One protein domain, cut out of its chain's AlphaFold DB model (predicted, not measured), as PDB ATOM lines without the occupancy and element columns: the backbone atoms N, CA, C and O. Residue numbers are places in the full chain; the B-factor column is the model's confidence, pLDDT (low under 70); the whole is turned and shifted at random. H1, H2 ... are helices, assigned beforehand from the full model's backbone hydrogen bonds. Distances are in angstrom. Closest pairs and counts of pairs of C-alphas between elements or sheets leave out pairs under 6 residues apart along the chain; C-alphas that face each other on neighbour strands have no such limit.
ATOM      1  N   GLU A 236     -60.727 -73.887  67.507       51.47
ATOM      2  CA  GLU A 236     -61.788 -73.889  66.514       51.47
ATOM      3  C   GLU A 236     -63.128 -74.511  66.942       51.47
ATOM      4  O   GLU A 236     -64.158 -74.191  66.349       51.47
ATOM      5  N   ARG A 237     -63.196 -75.373  67.974       58.19
ATOM      6  CA  ARG A 237     -64.512 -75.778  68.512       58.19
ATOM      7  C   ARG A 237     -64.938 -74.791  69.590       58.19
ATOM      8  O   ARG A 237     -64.933 -75.111  70.777       58.19
ATOM      9  N   VAL A 238     -65.344 -73.594  69.168       59.06
ATOM     10  CA  VAL A 238     -66.033 -72.652  70.056       59.06
ATOM     11  C   VAL A 238     -67.326 -73.316  70.522       59.06
ATOM     12  O   VAL A 238     -68.274 -73.483  69.744       59.06
ATOM     13  N   GLN A 239     -67.342 -73.722  71.793       62.50
ATOM     14  CA  GLN A 239     -68.475 -74.386  72.424       62.50
ATOM     15  C   GLN A 239     -69.739 -73.554  72.189       62.50
ATOM     16  O   GLN A 239     -69.771 -72.340  72.405       62.50
ATOM     17  N   THR A 240     -70.774 -74.185  71.643       69.50
ATOM     18  CA  THR A 240     -71.978 -73.449  71.245       69.50
ATOM     19  C   THR A 240     -72.774 -73.028  72.481       69.50
ATOM     20  O   THR A 240     -72.776 -73.728  73.492       69.50
ATOM     21  N   CYS A 241     -73.543 -71.934  72.401       77.69
ATOM     22  CA  CYS A 241     -74.400 -71.492  73.516       77.69
ATOM     23  C   CYS A 241     -75.373 -72.598  73.978       77.69
ATOM     24  O   CYS A 241     -75.750 -72.674  75.145       77.69
ATOM     25  N   ARG A 242     -75.743 -73.510  73.064       77.81
ATOM     26  CA  ARG A 242     -76.561 -74.696  73.356       77.81
ATOM     27  C   ARG A 242     -75.871 -75.680  74.305       77.81
ATOM     28  O   ARG A 242     -76.563 -76.307  75.110       77.81
ATOM     29  N   GLU A 243     -74.559 -75.838  74.175       76.38
ATOM     30  CA  GLU A 243     -73.721 -76.700  75.015       76.38
ATOM     31  C   GLU A 243     -73.380 -76.000  76.336       76.38
ATOM     32  O   GLU A 243     -73.518 -76.614  77.388       76.38
ATOM     33  N   MET A 244     -73.028 -74.709  76.298       77.25
ATOM     34  CA  MET A 244     -72.663 -73.933  77.495       77.25
ATOM     35  C   MET A 244     -73.853 -73.592  78.403       77.25
ATOM     36  O   MET A 244     -73.651 -73.261  79.566       77.25
ATOM     37  N   LYS A 245     -75.088 -73.621  77.877       81.06
ATOM     38  CA  LYS A 245     -76.308 -73.148  78.568       81.06
ATOM     39  C   LYS A 245     -76.217 -71.698  79.065       81.06
ATOM     40  O   LYS A 245     -76.986 -71.290  79.929       81.06
ATOM     41  N   ALA A 246     -75.311 -70.919  78.486       83.94
ATOM     42  CA  ALA A 246     -75.053 -69.532  78.825       83.94
ATOM     43  C   ALA A 246     -74.904 -68.704  77.545       83.94
ATOM     44  O   ALA A 246     -74.617 -69.239  76.466       83.94
ATOM     45  N   LEU A 247     -75.119 -67.396  77.672       85.94
ATOM     46  CA  LEU A 247     -74.812 -66.445  76.610       85.94
ATOM     47  C   LEU A 247     -73.287 -66.327  76.437       85.94
ATOM     48  O   LEU A 247     -72.551 -66.533  77.405       85.94
ATOM     49  N   PRO A 248     -72.804 -66.041  75.216       82.88
ATOM     50  CA  PRO A 248     -71.375 -65.939  74.956       82.88
ATOM     51  C   PRO A 248     -70.784 -64.702  75.644       82.88
ATOM     52  O   PRO A 248     -71.410 -63.644  75.686       82.88
ATOM     53  N   ASP A 249     -69.562 -64.835  76.157       85.62
ATOM     54  CA  ASP A 249     -68.776 -63.698  76.631       85.62
ATOM     55  C   ASP A 249     -68.293 -62.849  75.442       85.62
ATOM     56  O   ASP A 249     -68.203 -63.327  74.308       85.62
ATOM     57  N   SER A 250     -67.947 -61.582  75.685       86.00
ATOM     58  CA  SER A 250     -67.472 -60.671  74.636       86.00
ATOM     59  C   SER A 250     -66.251 -61.237  73.901       86.00
ATOM     60  O   SER A 250     -66.160 -61.134  72.679       86.00
ATOM     61  N   ASN A 251     -65.351 -61.909  74.625       83.12
ATOM     62  CA  ASN A 251     -64.150 -62.515  74.050       83.12
ATOM     63  C   ASN A 251     -64.470 -63.735  73.172       83.12
ATOM     64  O   ASN A 251     -63.924 -63.881  72.079       83.12
ATOM     65  N   THR A 252     -65.374 -64.613  73.621       83.38
ATOM     66  CA  THR A 252     -65.744 -65.814  72.853       83.38
ATOM     67  C   THR A 252     -66.547 -65.451  71.609       83.38
ATOM     68  O   THR A 252     -66.359 -66.054  70.551       83.38
ATOM     69  N   LEU A 253     -67.390 -64.421  71.710       85.50
ATOM     70  CA  LEU A 253     -68.124 -63.873  70.580       85.50
ATOM     71  C   LEU A 253     -67.187 -63.217  69.562       85.50
ATOM     72  O   LEU A 253     -67.326 -63.476  68.369       85.50
ATOM     73  N   TYR A 254     -66.210 -62.427  70.015       86.12
ATOM     74  CA  TYR A 254     -65.220 -61.798  69.138       86.12
ATOM     75  C   TYR A 254     -64.410 -62.829  68.347       86.12
ATOM     76  O   TYR A 254     -64.328 -62.728  67.124       86.12
ATOM     77  N   ASN A 255     -63.895 -63.870  69.010       82.12
ATOM     78  CA  ASN A 255     -63.153 -64.946  68.342       82.12
ATOM     79  C   ASN A 255     -63.998 -65.638  67.264       82.12
ATOM     80  O   ASN A 255     -63.533 -65.851  66.146       82.12
ATOM     81  N   ARG A 256     -65.278 -65.894  67.552       81.75
ATOM     82  CA  ARG A 256     -66.207 -66.485  66.582       81.75
ATOM     83  C   ARG A 256     -66.519 -65.553  65.408       81.75
ATOM     84  O   ARG A 256     -66.639 -66.011  64.275       81.75
ATOM     85  N   ILE A 257     -66.662 -64.248  65.654       85.44
ATOM     86  CA  ILE A 257     -66.828 -63.250  64.586       85.44
ATOM     87  C   ILE A 257     -65.570 -63.217  63.709       85.44
ATOM     88  O   ILE A 257     -65.685 -63.192  62.485       85.44
ATOM     89  N   LEU A 258     -64.383 -63.284  64.319       83.62
ATOM     90  CA  LEU A 258     -63.097 -63.315  63.626       83.62
ATOM     91  C   LEU A 258     -62.941 -64.527  62.713       83.62
ATOM     92  O   LEU A 258     -62.518 -64.382  61.567       83.62
ATOM     93  N   GLU A 259     -63.337 -65.706  63.180       78.06
ATOM     94  CA  GLU A 259     -63.363 -66.925  62.369       78.06
ATOM     95  C   GLU A 259     -64.295 -66.790  61.162       78.06
ATOM     96  O   GLU A 259     -63.897 -67.073  60.030       78.06
ATOM     97  N   ILE A 260     -65.521 -66.300  61.376       81.50
ATOM     98  CA  ILE A 260     -66.496 -66.108  60.295       81.50
ATOM     99  C   ILE A 260     -65.986 -65.075  59.287       81.50
ATOM    100  O   ILE A 260     -66.113 -65.283  58.082       81.50
ATOM    101  N   ALA A 261     -65.390 -63.977  59.744       82.88
ATOM    102  CA  ALA A 261     -64.829 -62.960  58.865       82.88
ATOM    103  C   ALA A 261     -63.668 -63.508  58.029       82.88
ATOM    104  O   ALA A 261     -63.679 -63.335  56.810       82.88
ATOM    105  N   ARG A 262     -62.737 -64.254  58.638       77.06
ATOM    106  CA  ARG A 262     -61.636 -64.915  57.916       77.06
ATOM    107  C   ARG A 262     -62.146 -65.903  56.875       77.06
ATOM    108  O   ARG A 262     -61.647 -65.902  55.754       77.06
ATOM    109  N   ALA A 263     -63.176 -66.680  57.208       73.56
ATOM    110  CA  ALA A 263     -63.821 -67.592  56.265       73.56
ATOM    111  C   ALA A 263     -64.466 -66.861  55.070       73.56
ATOM    112  O   ALA A 263     -64.549 -67.420  53.982       73.56
ATOM    113  N   ASN A 264     -64.878 -65.603  55.249       81.31
ATOM    114  CA  ASN A 264     -65.390 -64.736  54.183       81.31
ATOM    115  C   ASN A 264     -64.295 -63.866  53.524       81.31
ATOM    116  O   ASN A 264     -64.614 -62.968  52.748       81.31
ATOM    117  N   GLY A 265     -63.011 -64.107  53.819       81.19
ATOM    118  CA  GLY A 265     -61.880 -63.375  53.234       81.19
ATOM    119  C   GLY A 265     -61.588 -62.006  53.864       81.19
ATOM    120  O   GLY A 265     -60.818 -61.230  53.301       81.19
ATOM    121  N   LEU A 266     -62.175 -61.695  55.023       80.94
ATOM    122  CA  LEU A 266     -61.956 -60.453  55.770       80.94
ATOM    123  C   LEU A 266     -60.905 -60.668  56.872       80.94
ATOM    124  O   LEU A 266     -60.960 -61.651  57.608       80.94
ATOM    125  N   GLN A 267     -59.945 -59.745  57.003       71.81
ATOM    126  CA  GLN A 267     -58.809 -59.890  57.935       71.81
ATOM    127  C   GLN A 267     -58.902 -59.046  59.209       71.81
ATOM    128  O   GLN A 267     -58.375 -59.472  60.233       71.81
ATOM    129  N   ASN A 268     -59.581 -57.896  59.170       77.81
ATOM    130  CA  ASN A 268     -59.615 -56.946  60.284       77.81
ATOM    131  C   ASN A 268     -61.058 -56.668  60.711       77.81
ATOM    132  O   ASN A 268     -61.898 -56.336  59.873       77.81
ATOM    133  N   ILE A 269     -61.332 -56.783  62.010       80.69
ATOM    134  CA  ILE A 269     -62.634 -56.516  62.634       80.69
ATOM    135  C   ILE A 269     -62.405 -55.546  63.787       80.69
ATOM    136  O   ILE A 269     -61.364 -55.602  64.434       80.69
ATOM    137  N   SER A 270     -63.362 -54.650  64.023       87.12
ATOM    138  CA  SER A 270     -63.313 -53.741  65.168       87.12
ATOM    139  C   SER A 270     -63.627 -54.484  66.468       87.12
ATOM    140  O   SER A 270     -64.550 -55.301  66.512       87.12
ATOM    141  N   ASP A 271     -62.917 -54.152  67.542       82.38
ATOM    142  CA  ASP A 271     -63.125 -54.742  68.871       82.38
ATOM    143  C   ASP A 271     -64.525 -54.429  69.435       82.38
ATOM    144  O   ASP A 271     -65.110 -55.234  70.164       82.38
ATOM    145  N   ASP A 272     -65.142 -53.330  68.988       88.81
ATOM    146  CA  ASP A 272     -66.499 -52.933  69.379       88.81
ATOM    147  C   ASP A 272     -67.594 -53.848  68.802       88.81
ATOM    148  O   ASP A 272     -68.715 -53.873  69.319       88.81
ATOM    149  N   CYS A 273     -67.305 -54.625  67.750       89.62
ATOM    150  CA  CYS A 273     -68.305 -55.453  67.069       89.62
ATOM    151  C   CYS A 273     -68.952 -56.484  68.004       89.62
ATOM    152  O   CYS A 273     -70.161 -56.713  67.929       89.62
ATOM    153  N   ALA A 274     -68.168 -57.079  68.907       88.12
ATOM    154  CA  ALA A 274     -68.678 -58.047  69.873       88.12
ATOM    155  C   ALA A 274     -69.626 -57.390  70.889       88.12
ATOM    156  O   ALA A 274     -70.685 -57.940  71.197       88.12
ATOM    157  N   SER A 275     -69.292 -56.182  71.355       90.06
ATOM    158  CA  SER A 275     -70.123 -55.428  72.304       90.06
ATOM    159  C   SER A 275     -71.482 -55.041  71.705       90.06
ATOM    160  O   SER A 275     -72.524 -55.249  72.330       90.06
ATOM    161  N   LEU A 276     -71.488 -54.567  70.454       92.06
ATOM    162  CA  LEU A 276     -72.702 -54.165  69.747       92.06
ATOM    163  C   LEU A 276     -73.608 -55.367  69.467       92.06
ATOM    164  O   LEU A 276     -74.827 -55.287  69.640       92.06
ATOM    165  N   LEU A 277     -73.015 -56.496  69.069       91.06
ATOM    166  CA  LEU A 277     -73.762 -57.723  68.820       91.06
ATOM    167  C   LEU A 277     -74.378 -58.278  70.109       91.06
ATOM    168  O   LEU A 277     -75.531 -58.705  70.089       91.06
ATOM    169  N   ASN A 278     -73.660 -58.211  71.233       91.12
ATOM    170  CA  ASN A 278     -74.198 -58.580  72.543       91.12
ATOM    171  C   ASN A 278     -75.389 -57.701  72.951       91.12
ATOM    172  O   ASN A 278     -76.407 -58.233  73.393       91.12
ATOM    173  N   TYR A 279     -75.317 -56.384  72.735       92.94
ATOM    174  CA  TYR A 279     -76.443 -55.484  73.007       92.94
ATOM    175  C   TYR A 279     -77.668 -55.806  72.134       92.94
ATOM    176  O   TYR A 279     -78.798 -55.881  72.625       92.94
ATOM    177  N   GLY A 280     -77.447 -56.057  70.840       91.81
ATOM    178  CA  GLY A 280     -78.503 -56.479  69.918       91.81
ATOM    179  C   GLY A 280     -79.139 -57.810  70.328       91.81
ATOM    180  O   GLY A 280     -80.366 -57.929  70.344       91.81
ATOM    181  N   LEU A 281     -78.319 -58.788  70.723       90.81
ATOM    182  CA  LEU A 281     -78.768 -60.089  71.213       90.81
ATOM    183  C   LEU A 281     -79.606 -59.954  72.489       90.81
ATOM    184  O   LEU A 281     -80.688 -60.533  72.576       90.81
ATOM    185  N   GLU A 282     -79.148 -59.164  73.458       91.38
ATOM    186  CA  GLU A 282     -79.877 -58.911  74.701       91.38
ATOM    187  C   GLU A 282     -81.234 -58.249  74.429       91.38
ATOM    188  O   GLU A 282     -82.263 -58.708  74.932       91.38
ATOM    189  N   SER A 283     -81.260 -57.204  73.595       93.38
ATOM    190  CA  SER A 283     -82.498 -56.527  73.202       93.38
ATOM    191  C   SER A 283     -83.463 -57.482  72.494       93.38
ATOM    192  O   SER A 283     -84.669 -57.463  72.753       93.38
ATOM    193  N   HIS A 284     -82.946 -58.350  71.623       91.12
ATOM    194  CA  HIS A 284     -83.751 -59.328  70.903       91.12
ATOM    195  C   HIS A 284     -84.360 -60.381  71.840       91.12
ATOM    196  O   HIS A 284     -85.567 -60.622  71.794       91.12
ATOM    197  N   LEU A 285     -83.562 -60.948  72.751       90.88
ATOM    198  CA  LEU A 285     -84.034 -61.929  73.734       90.88
ATOM    199  C   LEU A 285     -85.054 -61.325  74.707       90.88
ATOM    200  O   LEU A 285     -86.067 -61.960  75.002       90.88
ATOM    201  N   LYS A 286     -84.840 -60.084  75.161       91.94
ATOM    202  CA  LYS A 286     -85.818 -59.354  75.983       91.94
ATOM    203  C   LYS A 286     -87.141 -59.166  75.252       91.94
ATOM    204  O   LYS A 286     -88.190 -59.351  75.861       91.94
ATOM    205  N   ASN A 287     -87.104 -58.836  73.961       90.94
ATOM    206  CA  ASN A 287     -88.315 -58.691  73.159       90.94
ATOM    207  C   ASN A 287     -89.067 -60.028  73.033       90.94
ATOM    208  O   ASN A 287     -90.275 -60.080  73.262       90.94
ATOM    209  N   ILE A 288     -88.344 -61.120  72.753       89.25
ATOM    210  CA  ILE A 288     -88.890 -62.485  72.686       89.25
ATOM    211  C   ILE A 288     -89.596 -62.863  73.990       89.25
ATOM    212  O   ILE A 288     -90.789 -63.170  73.989       89.25
ATOM    213  N   ILE A 289     -88.879 -62.792  75.112       88.88
ATOM    214  CA  ILE A 289     -89.409 -63.169  76.426       88.88
ATOM    215  C   ILE A 289     -90.549 -62.230  76.834       88.88
ATOM    216  O   ILE A 289     -91.565 -62.685  77.352       88.88
ATOM    217  N   GLY A 290     -90.418 -60.930  76.560       88.12
ATOM    218  CA  GLY A 290     -91.441 -59.928  76.844       88.12
ATOM    219  C   GLY A 290     -92.772 -60.240  76.164       88.12
ATOM    220  O   GLY A 290     -93.807 -60.220  76.823       88.12
ATOM    221  N   ASN A 291     -92.761 -60.611  74.884       86.06
ATOM    222  CA  ASN A 291     -93.982 -60.995  74.171       86.06
ATOM    223  C   ASN A 291     -94.591 -62.298  74.698       86.06
ATOM    224  O   ASN A 291     -95.810 -62.393  74.840       86.06
ATOM    225  N   VAL A 292     -93.761 -63.291  75.026       86.19
ATOM    226  CA  VAL A 292     -94.228 -64.557  75.618       86.19
ATOM    227  C   VAL A 292     -94.918 -64.282  76.948       86.19
ATOM    228  O   VAL A 292     -96.035 -64.747  77.168       86.19
ATOM    229  N   LEU A 293     -94.305 -63.460  77.802       84.50
ATOM    230  CA  LEU A 293     -94.869 -63.043  79.083       84.50
ATOM    231  C   LEU A 293     -96.174 -62.262  78.916       84.50
ATOM    232  O   LEU A 293     -97.122 -62.523  79.648       84.50
ATOM    233  N   GLN A 294     -96.257 -61.337  77.959       83.00
ATOM    234  CA  GLN A 294     -97.484 -60.572  77.711       83.00
ATOM    235  C   GLN A 294     -98.656 -61.477  77.311       83.00
ATOM    236  O   GLN A 294     -99.780 -61.256  77.759       83.00
ATOM    237  N   LYS A 295     -98.394 -62.514  76.510       78.38
ATOM    238  CA  LYS A 295     -99.422 -63.437  76.011       78.38
ATOM    239  C   LYS A 295     -99.830 -64.505  77.026       78.38
ATOM    240  O   LYS A 295    -101.007 -64.828  77.124       78.38
ATOM    241  N   THR A 296     -98.888 -65.017  77.816       72.69
ATOM    242  CA  THR A 296     -99.161 -66.037  78.852       72.69
ATOM    243  C   THR A 296     -99.671 -65.461  80.161       72.69
ATOM    244  O   THR A 296    -100.450 -66.092  80.878       72.69
ATOM    245  N   ARG A 297     -99.229 -64.250  80.502       70.00
ATOM    246  CA  ARG A 297     -99.575 -63.561  81.748       70.00
ATOM    247  C   ARG A 297    -100.529 -62.405  81.504       70.00
ATOM    248  O   ARG A 297    -100.482 -61.411  82.230       70.00
TER     249      ARG A 297
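This is residues 236 to 297 of the 381 residues of the protein "Transcriptional regulator of RNA polII, SAGA, subunit-domain-containing protein" of Gigaspora rosea (UniProt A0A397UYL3). What shape is this? A long helix, H3, meets the shorter H2 near their first residues in an L-like corner, and residues 283 to 297 stick out as an arm; tiny H1 stands free of both. What is printed? The printed part has 62 residues with named helices H1, H2, H3 in that order and no named strand: all helix, loose, radius of gyration of the C-alphas 14.6 A, spans 47 by 23 by 18 A.

What touches H3, residues 272 to 296? With residues 273 to 278 alone it touches H2, residues 250 to 263; the closest C-alphas, of Tyr 254 and Ala 274, are 5.2 A apart. Their lines are only just about perpendicular, at 70.1 degrees. Where is H1, residues 241 to 244? It is apart from H2 and H3. What do the backbones show? In H2 and H3 every O i to N i+4 pair is within hydrogen-bond range; H1 is too short for one.

Where does H3 run? From C-alpha 272 at (-66.499, -52.933, 69.379) to C-alpha 296 at (-99.161, -66.037, 78.852), 36.4 A. And the others? H2 measures 20.0 A, H1 5.0 A from C-alpha 241 at (-74.400, -71.492, 73.516).

How far does it reach? The C-alphas farthest apart, of Gln 267 and Arg 297, are 47.4 A apart. Is it continuous? The printed part has no cut; link H1 to H2 is tight, H2 to H3 short. Where is confidence low? Residues 236 to 240 have pLDDT under 70.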